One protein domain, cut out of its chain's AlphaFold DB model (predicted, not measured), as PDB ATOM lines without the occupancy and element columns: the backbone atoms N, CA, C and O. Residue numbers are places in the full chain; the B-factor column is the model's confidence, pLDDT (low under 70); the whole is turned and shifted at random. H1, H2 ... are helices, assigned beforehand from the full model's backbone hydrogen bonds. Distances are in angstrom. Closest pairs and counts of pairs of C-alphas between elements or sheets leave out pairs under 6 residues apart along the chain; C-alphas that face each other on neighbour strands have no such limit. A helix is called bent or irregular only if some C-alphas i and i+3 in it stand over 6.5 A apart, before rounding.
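What this domain is: This is residues 171 to 217 and 245 to 297 of the 392 residues of an uncharacterized protein of Oncopeltus fasciatus (UniProt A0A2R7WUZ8). A long, thin rod in two strips: the long bent helix H1 runs along one side, and H4 and H5, one after the other, run back beside it, H4 beside the arm H1b and H5 beside the arm H1a. A small, loosely joined head of two short helices, H2 and H3, lies at the H1b end, and residues 291 to 297 stick out at the other. The printed part has 100 residues with five named helices, H1 to H5 in that order along the chain, and no named strand; the class is all helix. The whole is extended, with a radius of gyration of the C-alphas of 22.0 A and spans of 77 by 24 by 17 A.

How they stand to each other: H1, residues 171 to 203, is the hub, touching three other helices. By its hydrogen bonds it was assigned as one helix, but it is bent: C-alphas 184 and 187 are 6.6 A apart. Its arms H1a, residues 171 to 184, and H1b, residues 187 to 203, stand at a steep tilt of 52 degrees. H1b has a kink of 30 degrees near residue 197 and is irregular, with C-alphas 194 and 197 6.54 A apart. H4, residues 260 to 273, is irregular, but only just: C-alphas 261 and 264 are 7.0 A apart. H1b with residues 190 to 196 touches H4 with residues 264 to 268, at a shallow tilt of 13 degrees, opposite ways; the closest C-alphas are those of Ile 193 and Ala 264, 5.8 A. H1a touches H5, residues 276 to 293, at a shallow tilt of 12 degrees, opposite ways; the closest C-alphas are those of Ser 172 and Ile 286, 7.2 A. H1b, with residues 200 to 203, only just touches H3, residues 247 to 252, with 3 pairs of C-alphas within 8 A; the closest are those of Leu 203 and Leu 248, 5.0 A. H2, residues 210 to 217, touches no helix and is close to but not clearly touching H3. Every O i to N i+4 pair is within hydrogen-bond range in H1a, H3 and H5; the counts are 9 of 13 in H1b, 2 of 4 in H2 and 8 of 10 in H4.

Where its parts are: H1a begins at C-alpha 171 (-46.289, -24.875, 132.075) and is 20.0 A long. H1b measures 25.5 A, H2 10.8 A, H3 8.7 A and H4 20.6 A. H5 is 25.6 A long and ends at C-alpha 293 (-41.072, -39.329, 132.664).

The domain as a whole: The C-alphas of Pro 210 and Glu 297 are the two farthest apart, 78.0 A. Residues 218 to 244 are not printed, and C-alphas 217 and 245 are 11.3 A apart across this cut. The link H4 to H5 is tight; H1 to H2 and H3 to H4 are short. The pLDDT is under 70 at residues 212 to 217, 245, 255 to 258 and 296 to 297.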
ATOM      1  N   ARG A 171     -46.736 -25.709 133.203       96.75
ATOM      2  CA  ARG A 171     -46.289 -24.875 132.075       96.75
ATOM      3  C   ARG A 171     -46.889 -25.333 130.749       96.75
ATOM      4  O   ARG A 171     -47.229 -24.487 129.928       96.75
ATOM      5  N   SER A 172     -47.062 -26.639 130.561       96.62
ATOM      6  CA  SER A 172     -47.668 -27.217 129.358       96.62
ATOM      7  C   SER A 172     -49.135 -26.814 129.213       96.62
ATOM      8  O   SER A 172     -49.543 -26.380 128.140       96.62
ATOM      9  N   VAL A 173     -49.908 -26.836 130.303       96.56
ATOM     10  CA  VAL A 173     -51.300 -26.350 130.306       96.56
ATOM     11  C   VAL A 173     -51.368 -24.864 129.944       96.56
ATOM     12  O   VAL A 173     -52.179 -24.463 129.109       96.56
ATOM     13  N   ALA A 174     -50.496 -24.037 130.532       96.69
ATOM     14  CA  ALA A 174     -50.434 -22.615 130.206       96.69
ATOM     15  C   ALA A 174     -50.027 -22.376 128.742       96.69
ATOM     16  O   ALA A 174     -50.592 -21.506 128.076       96.69
ATOM     17  N   PHE A 175     -49.069 -23.147 128.227       96.44
ATOM     18  CA  PHE A 175     -48.666 -23.113 126.825       96.44
ATOM     19  C   PHE A 175     -49.839 -23.460 125.901       96.44
ATOM     20  O   PHE A 175     -50.144 -22.675 125.005       96.44
ATOM     21  N   GLU A 176     -50.538 -24.570 126.151       96.12
ATOM     22  CA  GLU A 176     -51.685 -24.998 125.343       96.12
ATOM     23  C   GLU A 176     -52.798 -23.952 125.317       96.12
ATOM     24  O   GLU A 176     -53.319 -23.627 124.249       96.12
ATOM     25  N   PHE A 177     -53.120 -23.377 126.476       96.25
ATOM     26  CA  PHE A 177     -54.106 -22.309 126.582       96.25
ATOM     27  C   PHE A 177     -53.705 -21.072 125.764       96.25
ATOM     28  O   PHE A 177     -54.490 -20.568 124.958       96.25
ATOM     29  N   ASN A 178     -52.469 -20.593 125.935       95.62
ATOM     30  CA  ASN A 178     -51.985 -19.395 125.248       95.62
ATOM     31  C   ASN A 178     -51.861 -19.600 123.734       95.62
ATOM     32  O   ASN A 178     -52.216 -18.703 122.968       95.62
ATOM     33  N   TYR A 179     -51.392 -20.769 123.295       95.12
ATOM     34  CA  TYR A 179     -51.241 -21.077 121.876       95.12
ATOM     35  C   TYR A 179     -52.610 -21.222 121.199       95.12
ATOM     36  O   TYR A 179     -52.819 -20.650 120.130       95.12
ATOM     37  N   SER A 180     -53.571 -21.893 121.845       94.31
ATOM     38  CA  SER A 180     -54.948 -22.005 121.338       94.31
ATOM     39  C   SER A 180     -55.588 -20.626 121.178       94.31
ATOM     40  O   SER A 180     -56.084 -20.284 120.105       94.31
ATOM     41  N   ARG A 181     -55.465 -19.769 122.201       94.50
ATOM     42  CA  ARG A 181     -55.943 -18.382 122.140       94.50
ATOM     43  C   ARG A 181     -55.270 -17.585 121.019       94.50
ATOM     44  O   ARG A 181     -55.926 -16.788 120.354       94.50
ATOM     45  N   TYR A 182     -53.970 -17.771 120.801       92.81
ATOM     46  CA  TYR A 182     -53.266 -17.150 119.680       92.81
ATOM     47  C   TYR A 182     -53.801 -17.643 118.323       92.81
ATOM     48  O   TYR A 182     -54.010 -16.838 117.418       92.81
ATOM     49  N   LEU A 183     -54.074 -18.941 118.169       92.06
ATOM     50  CA  LEU A 183     -54.625 -19.505 116.932       92.06
ATOM     51  C   LEU A 183     -56.040 -19.002 116.619       92.06
ATOM     52  O   LEU A 183     -56.379 -18.848 115.443       92.06
ATOM     53  N   GLU A 184     -56.839 -18.715 117.645       91.38
ATOM     54  CA  GLU A 184     -58.151 -18.078 117.506       91.38
ATOM     55  C   GLU A 184     -58.023 -16.614 117.068       91.38
ATOM     56  O   GLU A 184     -58.685 -16.178 116.126       91.38
ATOM     57  N   THR A 185     -57.144 -15.840 117.713       91.12
ATOM     58  CA  THR A 185     -57.019 -14.401 117.436       91.12
ATOM     59  C   THR A 185     -56.229 -14.094 116.170       91.12
ATOM     60  O   THR A 185     -56.470 -13.054 115.554       91.12
ATOM     61  N   ARG A 186     -55.328 -14.984 115.726       89.56
ATOM     62  CA  ARG A 186     -54.439 -14.708 114.585       89.56
ATOM     63  C   ARG A 186     -55.175 -14.425 113.285       89.56
ATOM     64  O   ARG A 186     -54.679 -13.660 112.460       89.56
ATOM     65  N   GLN A 187     -56.355 -15.023 113.103       86.44
ATOM     66  CA  GLN A 187     -57.167 -14.809 111.906       86.44
ATOM     67  C   GLN A 187     -57.546 -13.332 111.747       86.44
ATOM     68  O   GLN A 187     -57.600 -12.832 110.627       86.44
ATOM     69  N   ASN A 188     -57.690 -12.606 112.860       90.50
ATOM     70  CA  ASN A 188     -58.036 -11.186 112.867       90.50
ATOM     71  C   ASN A 188     -56.878 -10.277 112.422       90.50
ATOM     72  O   ASN A 188     -57.120  -9.143 112.015       90.50
ATOM     73  N   TYR A 189     -55.627 -10.749 112.472       89.12
ATOM     74  CA  TYR A 189     -54.460  -9.952 112.076       89.12
ATOM     75  C   TYR A 189     -54.164 -10.021 110.574       89.12
ATOM     76  O   TYR A 189     -53.588  -9.079 110.031       89.12
ATOM     77  N   PHE A 190     -54.588 -11.084 109.875       87.44
ATOM     78  CA  PHE A 190     -54.387 -11.196 108.425       87.44
ATOM     79  C   PHE A 190     -55.026 -10.034 107.643       87.44
ATOM     80  O   PHE A 190     -54.302  -9.404 106.871       87.44
ATOM     81  N   PRO A 191     -56.300  -9.648 107.879       89.00
ATOM     82  CA  PRO A 191     -56.901  -8.495 107.206       89.00
ATOM     83  C   PRO A 191     -56.171  -7.177 107.486       89.00
ATOM     84  O   PRO A 191     -56.056  -6.332 106.599       89.00
ATOM     85  N   ILE A 192     -55.653  -6.996 108.707       88.75
ATOM     86  CA  ILE A 192     -54.901  -5.794 109.093       88.75
ATOM     87  C   ILE A 192     -53.614  -5.705 108.266       88.75
ATOM     88  O   ILE A 192     -53.332  -4.663 107.676       88.75
ATOM     89  N   ILE A 193     -52.879  -6.812 108.142       86.94
ATOM     90  CA  ILE A 193     -51.650  -6.878 107.342       86.94
ATOM     91  C   ILE A 193     -51.948  -6.732 105.846       86.94
ATOM     92  O   ILE A 193     -51.225  -6.033 105.145       86.94
ATOM     93  N   GLU A 194     -53.027  -7.323 105.336       84.94
ATOM     94  CA  GLU A 194     -53.436  -7.156 103.933       84.94
ATOM     95  C   GLU A 194     -53.866  -5.719 103.605       84.94
ATOM     96  O   GLU A 194     -53.713  -5.260 102.472       84.94
ATOM     97  N   SER A 195     -54.389  -4.983 104.590       87.31
ATOM     98  CA  SER A 195     -54.703  -3.559 104.437       87.31
ATOM     99  C   SER A 195     -53.457  -2.666 104.441       87.31
ATOM    100  O   SER A 195     -53.511  -1.542 103.943       87.31
ATOM    101  N   TYR A 196     -52.325  -3.167 104.940       86.12
ATOM    102  CA  TYR A 196     -51.108  -2.389 105.139       86.12
ATOM    103  C   TYR A 196     -50.541  -1.824 103.836       86.12
ATOM    104  O   TYR A 196     -50.272  -0.630 103.749       86.12
ATOM    105  N   THR A 197     -50.461  -2.627 102.772       81.62
ATOM    106  CA  THR A 197     -50.024  -2.161 101.441       81.62
ATOM    107  C   THR A 197     -50.938  -1.079 100.873       81.62
ATOM    108  O   THR A 197     -50.465  -0.158 100.207       81.62
ATOM    109  N   LYS A 198     -52.241  -1.132 101.174       85.44
ATOM    110  CA  LYS A 198     -53.178  -0.064 100.792       85.44
ATOM    111  C   LYS A 198     -52.872   1.221 101.559       85.44
ATOM    112  O   LYS A 198     -52.855   2.282 100.944       85.44
ATOM    113  N   ILE A 199     -52.583   1.130 102.857       86.50
ATOM    114  CA  ILE A 199     -52.206   2.283 103.689       86.50
ATOM    115  C   ILE A 199     -50.902   2.906 103.181       86.50
ATOM    116  O   ILE A 199     -50.873   4.115 102.966       86.50
ATOM    117  N   LEU A 200     -49.874   2.100 102.894       86.19
ATOM    118  CA  LEU A 200     -48.627   2.592 102.297       86.19
ATOM    119  C   LEU A 200     -48.895   3.326 100.975       86.19
ATOM    120  O   LEU A 200     -48.419   4.439 100.786       86.19
ATOM    121  N   SER A 201     -49.747   2.771 100.104       85.50
ATOM    122  CA  SER A 201     -50.106   3.420  98.831       85.50
ATOM    123  C   SER A 201     -50.871   4.741  98.990       85.50
ATOM    124  O   SER A 201     -50.842   5.585  98.096       85.50
ATOM    125  N   VAL A 202     -51.593   4.919 100.101       88.31
ATOM    126  CA  VAL A 202     -52.277   6.176 100.429       88.31
ATOM    127  C   VAL A 202     -51.271   7.180 100.984       88.31
ATOM    128  O   VAL A 202     -51.259   8.319 100.528       88.31
ATOM    129  N   LEU A 203     -50.406   6.762 101.911       86.62
ATOM    130  CA  LEU A 203     -49.351   7.602 102.486       86.62
ATOM    131  C   LEU A 203     -48.375   8.113 101.424       86.62
ATOM    132  O   LEU A 203     -47.927   9.253 101.513       86.62
ATOM    133  N   ASP A 204     -48.103   7.307 100.398       86.06
ATOM    134  CA  ASP A 204     -47.253   7.701  99.276       86.06
ATOM    135  C   ASP A 204     -47.878   8.805  98.402       86.06
ATOM    136  O   ASP A 204     -47.188   9.612  97.788       86.06
ATOM    137  N   LYS A 205     -49.211   8.906  98.387       86.88
ATOM    138  CA  LYS A 205     -49.941   9.943  97.638       86.88
ATOM    139  C   LYS A 205     -50.173  11.220  98.440       86.88
ATOM    140  O   LYS A 205     -50.631  12.210  97.871       86.88
ATOM    141  N   ILE A 206     -49.923  11.204  99.750       87.44
ATOM    142  CA  ILE A 206     -50.134  12.366 100.614       87.44
ATOM    143  C   ILE A 206     -48.874  13.238 100.571       87.44
ATOM    144  O   ILE A 206     -47.812  12.790 101.012       87.44
ATOM    145  N   PRO A 207     -48.964  14.489 100.085       84.50
ATOM    146  CA  PRO A 207     -47.836  15.406 100.124       84.50
ATOM    147  C   PRO A 207     -47.545  15.831 101.569       84.50
ATOM    148  O   PRO A 207     -48.461  16.085 102.354       84.50
ATOM    149  N   ILE A 208     -46.264  15.957 101.917       81.06
ATOM    150  CA  ILE A 208     -45.852  16.452 103.236       81.06
ATOM    151  C   ILE A 208     -46.336  17.890 103.462       81.06
ATOM    152  O   ILE A 208     -46.188  18.765 102.600       81.06
ATOM    153  N   LEU A 209     -46.850  18.147 104.668       81.44
ATOM    154  CA  LEU A 209     -47.252  19.478 105.117       81.44
ATOM    155  C   LEU A 209     -46.039  20.421 105.226       81.44
ATOM    156  O   LEU A 209     -45.009  20.017 105.762       81.44
ATOM    157  N   PRO A 210     -46.153  21.698 104.819       75.31
ATOM    158  CA  PRO A 210     -45.041  22.655 104.843       75.31
ATOM    159  C   PRO A 210     -44.312  22.765 106.192       75.31
ATOM    160  O   PRO A 210     -43.090  22.861 106.209       75.31
ATOM    161  N   GLY A 211     -45.033  22.674 107.317       73.19
ATOM    162  CA  GLY A 211     -44.438  22.714 108.660       73.19
ATOM    163  C   GLY A 211     -43.480  21.555 108.964       73.19
ATOM    164  O   GLY A 211     -42.503  21.755 109.669       73.19
ATOM    165  N   LEU A 212     -43.701  20.377 108.370       69.69
ATOM    166  CA  LEU A 212     -42.841  19.193 108.520       69.69
ATOM    167  C   LEU A 212     -41.658  19.190 107.536       69.69
ATOM    168  O   LEU A 212     -40.684  18.465 107.733       69.69
ATOM    169  N   LYS A 213     -41.729  20.000 106.467       67.69
ATOM    170  CA  LYS A 213     -40.625  20.159 105.506       67.69
ATOM    171  C   LYS A 213     -39.441  20.909 106.116       67.69
ATOM    172  O   LYS A 213     -38.306  20.637 105.741       67.69
ATOM    173  N   HIS A 214     -39.702  21.839 107.038       62.22
ATOM    174  CA  HIS A 214     -38.657  22.616 107.706       62.22
ATOM    175  C   HIS A 214     -37.779  21.746 108.614       62.22
ATOM    176  O   HIS A 214     -36.557  21.852 108.530       62.22
ATOM    177  N   ASP A 215     -38.378  20.830 109.382       60.03
ATOM    178  CA  ASP A 215     -37.632  19.865 110.203       60.03
ATOM    179  C   ASP A 215     -36.762  18.953 109.326       60.03
ATOM    180  O   ASP A 215     -35.571  18.781 109.579       60.03
ATOM    181  N   PHE A 216     -37.338  18.465 108.224       58.56
ATOM    182  CA  PHE A 216     -36.684  17.573 107.268       58.56
ATOM    183  C   PHE A 216     -35.496  18.221 106.532       58.56
ATOM    184  O   PHE A 216     -34.490  17.568 106.259       58.56
ATOM    185  N   ALA A 217     -35.588  19.516 106.217       57.09
ATOM    186  CA  ALA A 217     -34.495  20.276 105.613       57.09
ATOM    187  C   ALA A 217     -33.409  20.674 106.634       57.09
ATOM    188  O   ALA A 217     -32.235  20.775 106.268       57.09
ATOM    189  N   ASN A 245     -41.565  14.876  98.619       67.00
ATOM    190  CA  ASN A 245     -41.415  13.738  99.487       67.00
ATOM    191  C   ASN A 245     -42.830  13.440  99.975       67.00
ATOM    192  O   ASN A 245     -43.550  14.339 100.437       67.00
ATOM    193  N   SER A 246     -43.263  12.208  99.754       81.94
ATOM    194  CA  SER A 246     -44.533  11.739 100.270       81.94
ATOM    195  C   SER A 246     -44.442  11.615 101.785       81.94
ATOM    196  O   SER A 246     -43.355  11.497 102.360       81.94
ATOM    197  N   LEU A 247     -45.588  11.641 102.461       82.69
ATOM    198  CA  LEU A 247     -45.629  11.395 103.898       82.69
ATOM    199  C   LEU A 247     -44.997  10.034 104.239       82.69
ATOM    200  O   LEU A 247     -44.337   9.912 105.264       82.69
ATOM    201  N   LEU A 248     -45.136   9.041 103.353       83.56
ATOM    202  CA  LEU A 248     -44.469   7.746 103.481       83.56
ATOM    203  C   LEU A 248     -42.940   7.871 103.508       83.56
ATOM    204  O   LEU A 248     -42.305   7.310 104.398       83.56
ATOM    205  N   GLN A 249     -42.355   8.613 102.565       79.75
ATOM    206  CA  GLN A 249     -40.906   8.802 102.488       79.75
ATOM    207  C   GLN A 249     -40.363   9.537 103.719       79.75
ATOM    208  O   GLN A 249     -39.304   9.191 104.226       79.75
ATOM    209  N   TRP A 250     -41.119  10.500 104.252       81.38
ATOM    210  CA  TRP A 250     -40.767  11.181 105.500       81.38
ATOM    211  C   TRP A 250     -40.780  10.252 106.714       81.38
ATOM    212  O   TRP A 250     -39.890  10.342 107.551       81.38
ATOM    213  N   ILE A 251     -41.771   9.357 106.810       80.88
ATOM    214  CA  ILE A 251     -41.867   8.380 107.904       80.88
ATOM    215  C   ILE A 251     -40.736   7.348 107.813       80.88
ATOM    216  O   ILE A 251     -40.140   7.013 108.831       80.88
ATOM    217  N   ALA A 252     -40.441   6.848 106.611       79.69
ATOM    218  CA  ALA A 252     -39.431   5.812 106.400       79.69
ATOM    219  C   ALA A 252     -38.004   6.270 106.746       79.69
ATOM    220  O   ALA A 252     -37.182   5.443 107.105       79.69
ATOM    221  N   GLU A 253     -37.716   7.571 106.661       76.12
ATOM    222  CA  GLU A 253     -36.405   8.148 106.993       76.12
ATOM    223  C   GLU A 253     -36.238   8.495 108.486       76.12
ATOM    224  O   GLU A 253     -35.189   8.983 108.891       76.12
ATOM    225  N   LYS A 254     -37.269   8.294 109.321       75.12
ATOM    226  CA  LYS A 254     -37.194   8.547 110.772       75.12
ATOM    227  C   LYS A 254     -36.764   7.330 111.591       75.12
ATOM    228  O   LYS A 254     -36.554   7.475 112.793       75.12
ATOM    229  N   ASP A 255     -36.656   6.161 110.968       67.12
ATOM    230  CA  ASP A 255     -36.277   4.909 111.622       67.12
ATOM    231  C   ASP A 255     -35.403   4.076 110.669       67.12
ATOM    232  O   ASP A 255     -35.907   3.312 109.843       67.12
ATOM    233  N   ASP A 256     -34.083   4.266 110.756       63.50
ATOM    234  CA  ASP A 256     -33.098   3.577 109.908       63.50
ATOM    235  C   ASP A 256     -33.010   2.066 110.202       63.50
ATOM    236  O   ASP A 256     -32.575   1.286 109.350       63.50
ATOM    237  N   ASP A 257     -33.448   1.638 111.392       60.16
ATOM    238  CA  ASP A 257     -33.347   0.253 111.859       60.16
ATOM    239  C   ASP A 257     -34.545  -0.613 111.418       60.16
ATOM    240  O   ASP A 257     -34.430  -1.843 111.350       60.16
ATOM    241  N   PHE A 258     -35.696  -0.006 111.087       63.53
ATOM    242  CA  PHE A 258     -36.916  -0.717 110.688       63.53
ATOM    243  C   PHE A 258     -37.543  -0.175 109.398       63.53
ATOM    244  O   PHE A 258     -38.341   0.761 109.383       63.53
ATOM    245  N   SER A 259     -37.297  -0.892 108.298       71.56
ATOM    246  CA  SER A 259     -37.998  -0.688 107.029       71.56
ATOM    247  C   SER A 259     -39.509  -0.891 107.203       71.56
ATOM    248  O   SER A 259     -40.013  -2.015 107.296       71.56
ATOM    249  N   ILE A 260     -40.259   0.214 107.178       76.00
ATOM    250  CA  ILE A 260     -41.729   0.209 107.197       76.00
ATOM    251  C   ILE A 260     -42.305  -0.633 106.044       76.00
ATOM    252  O   ILE A 260     -43.380  -1.212 106.157       76.00
ATOM    253  N   ASN A 261     -41.549  -0.781 104.952       71.25
ATOM    254  CA  ASN A 261     -41.922  -1.602 103.803       71.25
ATOM    255  C   ASN A 261     -41.825  -3.112 104.088       71.25
ATOM    256  O   ASN A 261     -42.587  -3.888 103.515       71.25
ATOM    257  N   GLU A 262     -40.937  -3.540 104.987       78.75
ATOM    258  CA  GLU A 262     -40.711  -4.955 105.319       78.75
ATOM    259  C   GLU A 262     -41.499  -5.431 106.549       78.75
ATOM    260  O   GLU A 262     -41.672  -6.637 106.754       78.75
ATOM    261  N   LEU A 263     -42.028  -4.504 107.354       83.62
ATOM    262  CA  LEU A 263     -42.753  -4.806 108.591       83.62
ATOM    263  C   LEU A 263     -43.961  -5.730 108.362       83.62
ATOM    264  O   LEU A 263     -44.161  -6.694 109.104       83.62
ATOM    265  N   ALA A 264     -44.758  -5.476 107.319       83.00
ATOM    266  CA  ALA A 264     -45.911  -6.318 106.992       83.00
ATOM    267  C   ALA A 264     -45.507  -7.751 106.631       83.00
ATOM    268  O   ALA A 264     -46.144  -8.704 107.089       83.00
ATOM    269  N   ASP A 265     -44.426  -7.913 105.868       82.88
ATOM    270  CA  ASP A 265     -43.900  -9.226 105.503       82.88
ATOM    271  C   ASP A 265     -43.329  -9.959 106.717       82.88
ATOM    272  O   ASP A 265     -43.535 -11.168 106.859       82.88
ATOM    273  N   HIS A 266     -42.665  -9.246 107.630       85.31
ATOM    274  CA  HIS A 266     -42.169  -9.813 108.881       85.31
ATOM    275  C   HIS A 266     -43.319 -10.313 109.770       85.31
ATOM    276  O   HIS A 266     -43.324 -11.473 110.193       85.31
ATOM    277  N   CYS A 267     -44.341  -9.480 109.984       86.94
ATOM    278  CA  CYS A 267     -45.540  -9.843 110.740       86.94
ATOM    279  C   CYS A 267     -46.272 -11.031 110.103       86.94
ATOM    280  O   CYS A 267     -46.649 -11.976 110.795       86.94
ATOM    281  N   LYS A 268     -46.414 -11.039 108.771       85.94
ATOM    282  CA  LYS A 268     -47.046 -12.137 108.030       85.94
ATOM    283  C   LYS A 268     -46.279 -13.447 108.186       85.94
ATOM    284  O   LYS A 268     -46.888 -14.482 108.460       85.94
ATOM    285  N   LYS A 269     -44.947 -13.412 108.061       86.88
ATOM    286  CA  LYS A 269     -44.078 -14.577 108.296       86.88
ATOM    287  C   LYS A 269     -44.234 -15.099 109.726       86.88
ATOM    288  O   LYS A 269     -44.380 -16.306 109.906       86.88
ATOM    289  N   GLY A 270     -44.269 -14.211 110.722       85.06
ATOM    290  CA  GLY A 270     -44.517 -14.566 112.121       85.06
ATOM    291  C   GLY A 270     -45.858 -15.280 112.328       85.06
ATOM    292  O   GLY A 270     -45.891 -16.359 112.923       85.06
ATOM    293  N   LEU A 271     -46.943 -14.739 111.758       86.62
ATOM    294  CA  LEU A 271     -48.290 -15.315 111.874       86.62
ATOM    295  C   LEU A 271     -48.426 -16.702 111.232       86.62
ATOM    296  O   LEU A 271     -49.159 -17.555 111.735       86.62
ATOM    297  N   ILE A 272     -47.729 -16.933 110.114       85.50
ATOM    298  CA  ILE A 272     -47.750 -18.213 109.391       85.50
ATOM    299  C   ILE A 272     -46.894 -19.269 110.104       85.50
ATOM    300  O   ILE A 272     -47.250 -20.453 110.107       85.50
ATOM    301  N   LYS A 273     -45.777 -18.851 110.715       87.56
ATOM    302  CA  LYS A 273     -44.812 -19.746 111.365       87.56
ATOM    303  C   LYS A 273     -45.418 -20.487 112.557       87.56
ATOM    304  O   LYS A 273     -45.179 -21.680 112.710       87.56
ATOM    305  N   LEU A 274     -46.215 -19.799 113.372       85.75
ATOM    306  CA  LEU A 274     -46.943 -20.403 114.487       85.75
ATOM    307  C   LEU A 274     -48.335 -20.817 114.008       85.75
ATOM    308  O   LEU A 274     -49.255 -20.003 113.899       85.75
ATOM    309  N   ASN A 275     -48.478 -22.088 113.653       90.00
ATOM    310  CA  ASN A 275     -49.716 -22.642 113.116       90.00
ATOM    311  C   ASN A 275     -50.178 -23.888 113.874       90.00
ATOM    312  O   ASN A 275     -49.540 -24.310 114.836       90.00
ATOM    313  N   GLU A 276     -51.321 -24.422 113.441       92.88
ATOM    314  CA  GLU A 276     -51.960 -25.598 114.035       92.88
ATOM    315  C   GLU A 276     -51.060 -26.834 113.975       92.88
ATOM    316  O   GLU A 276     -50.958 -27.554 114.955       92.88
ATOM    317  N   SER A 277     -50.352 -27.064 112.861       94.19
ATOM    318  CA  SER A 277     -49.456 -28.222 112.736       94.19
ATOM    319  C   SER A 277     -48.366 -28.175 113.800       94.19
ATOM    320  O   SER A 277     -48.199 -29.130 114.549       94.19
ATOM    321  N   VAL A 278     -47.694 -27.026 113.929       93.38
ATOM    322  CA  VAL A 278     -46.650 -26.820 114.943       93.38
ATOM    323  C   VAL A 278     -47.210 -27.002 116.355       93.38
ATOM    324  O   VAL A 278     -46.538 -27.569 117.211       93.38
ATOM    325  N   PHE A 279     -48.445 -26.556 116.604       94.50
ATOM    326  CA  PHE A 279     -49.097 -26.749 117.896       94.50
ATOM    327  C   PHE A 279     -49.317 -28.226 118.222       94.50
ATOM    328  O   PHE A 279     -48.964 -28.669 119.312       94.50
ATOM    329  N   GLN A 280     -49.871 -28.985 117.276       96.25
ATOM    330  CA  GLN A 280     -50.145 -30.410 117.452       96.25
ATOM    331  C   GLN A 280     -48.856 -31.222 117.612       96.25
ATOM    332  O   GLN A 280     -48.805 -32.117 118.456       96.25
ATOM    333  N   ASP A 281     -47.807 -30.881 116.862       96.25
ATOM    334  CA  ASP A 281     -46.491 -31.515 116.982       96.25
ATOM    335  C   ASP A 281     -45.891 -31.267 118.375       96.25
ATOM    336  O   ASP A 281     -45.547 -32.215 119.080       96.25
ATOM    337  N   LEU A 282     -45.874 -30.009 118.836       95.62
ATOM    338  CA  LEU A 282     -45.383 -29.662 120.175       95.62
ATOM    339  C   LEU A 282     -46.207 -30.319 121.285       95.62
ATOM    340  O   LEU A 282     -45.644 -30.818 122.259       95.62
ATOM    341  N   LYS A 283     -47.534 -30.352 121.145       95.69
ATOM    342  CA  LYS A 283     -48.422 -31.017 122.103       95.69
ATOM    343  C   LYS A 283     -48.123 -32.513 122.197       95.69
ATOM    344  O   LYS A 283     -48.025 -33.058 123.294       95.69
ATOM    345  N   LYS A 284     -47.915 -33.169 121.057       96.69
ATOM    346  CA  LYS A 284     -47.533 -34.583 121.005       96.69
ATOM    347  C   LYS A 284     -46.181 -34.831 121.677       96.69
ATOM    348  O   LYS A 284     -46.051 -35.811 122.412       96.69
ATOM    349  N   ASP A 285     -45.204 -33.954 121.462       96.31
ATOM    350  CA  ASP A 285     -43.881 -34.050 122.086       96.31
ATOM    351  C   ASP A 285     -43.954 -33.863 123.609       96.31
ATOM    352  O   ASP A 285     -43.348 -34.634 124.363       96.31
ATOM    353  N   ILE A 286     -44.753 -32.899 124.077       95.75
ATOM    354  CA  ILE A 286     -45.047 -32.676 125.499       95.75
ATOM    355  C   ILE A 286     -45.684 -33.927 126.117       95.75
ATOM    356  O   ILE A 286     -45.177 -34.452 127.112       95.75
ATOM    357  N   ASP A 287     -46.751 -34.450 125.507       94.75
ATOM    358  CA  ASP A 287     -47.460 -35.638 125.989       94.75
ATOM    359  C   ASP A 287     -46.548 -36.867 126.034       94.75
ATOM    360  O   ASP A 287     -46.586 -37.650 126.988       94.75
ATOM    361  N   SER A 288     -45.718 -37.049 125.005       94.38
ATOM    362  CA  SER A 288     -44.736 -38.130 124.948       94.38
ATOM    363  C   SER A 288     -43.707 -37.997 126.069       94.38
ATOM    364  O   SER A 288     -43.420 -38.974 126.760       94.38
ATOM    365  N   THR A 289     -43.193 -36.789 126.305       92.50
ATOM    366  CA  THR A 289     -42.208 -36.514 127.359       92.50
ATOM    367  C   THR A 289     -42.786 -36.790 128.748       92.50
ATOM    368  O   THR A 289     -42.161 -37.485 129.548       92.50
ATOM    369  N   ILE A 290     -44.015 -36.332 129.022       91.75
ATOM    370  CA  ILE A 290     -44.708 -36.580 130.297       91.75
ATOM    371  C   ILE A 290     -44.944 -38.079 130.513       91.75
ATOM    372  O   ILE A 290     -44.746 -38.579 131.622       91.75
ATOM    373  N   LYS A 291     -45.360 -38.814 129.472       90.44
ATOM    374  CA  LYS A 291     -45.572 -40.268 129.554       90.44
ATOM    375  C   LYS A 291     -44.278 -41.009 129.871       90.44
ATOM    376  O   LYS A 291     -44.283 -41.853 130.765       90.44
ATOM    377  N   SER A 292     -43.188 -40.671 129.186       87.44
ATOM    378  CA  SER A 292     -41.870 -41.261 129.434       87.44
ATOM    379  C   SER A 292     -41.383 -40.974 130.856       87.44
ATOM    380  O   SER A 292     -40.974 -41.894 131.557       87.44
ATOM    381  N   ALA A 293     -41.510 -39.729 131.326       85.62
ATOM    382  CA  ALA A 293     -41.072 -39.329 132.664       85.62
ATOM    383  C   ALA A 293     -41.892 -39.985 133.796       85.62
ATOM    384  O   ALA A 293     -41.374 -40.247 134.879       85.62
ATOM    385  N   LYS A 294     -43.172 -40.298 133.549       84.75
ATOM    386  CA  LYS A 294     -44.049 -40.996 134.507       84.75
ATOM    387  C   LYS A 294     -43.940 -42.524 134.449       84.75
ATOM    388  O   LYS A 294     -44.596 -43.200 135.244       84.75
ATOM    389  N   HIS A 295     -43.152 -43.087 133.533       80.19
ATOM    390  CA  HIS A 295     -43.078 -44.532 133.345       80.19
ATOM    391  C   HIS A 295     -42.439 -45.225 134.565       80.19
ATOM    392  O   HIS A 295     -41.292 -44.966 134.925       80.19
ATOM    393  N   GLY A 296     -43.188 -46.126 135.211       66.12
ATOM    394  CA  GLY A 296     -42.848 -46.675 136.533       66.12
ATOM    395  C   GLY A 296     -41.561 -47.504 136.604       66.12
ATOM    396  O   GLY A 296     -40.952 -47.585 137.667       66.12
ATOM    397  N   GLU A 297     -41.098 -48.078 135.488       68.44
ATOM    398  CA  GLU A 297     -39.866 -48.888 135.466       68.44
ATOM    399  C   GLU A 297     -38.601 -48.097 135.836       68.44
ATOM    400  O   GLU A 297     -37.651 -48.678 136.373       68.44
TER     401      GLU A 297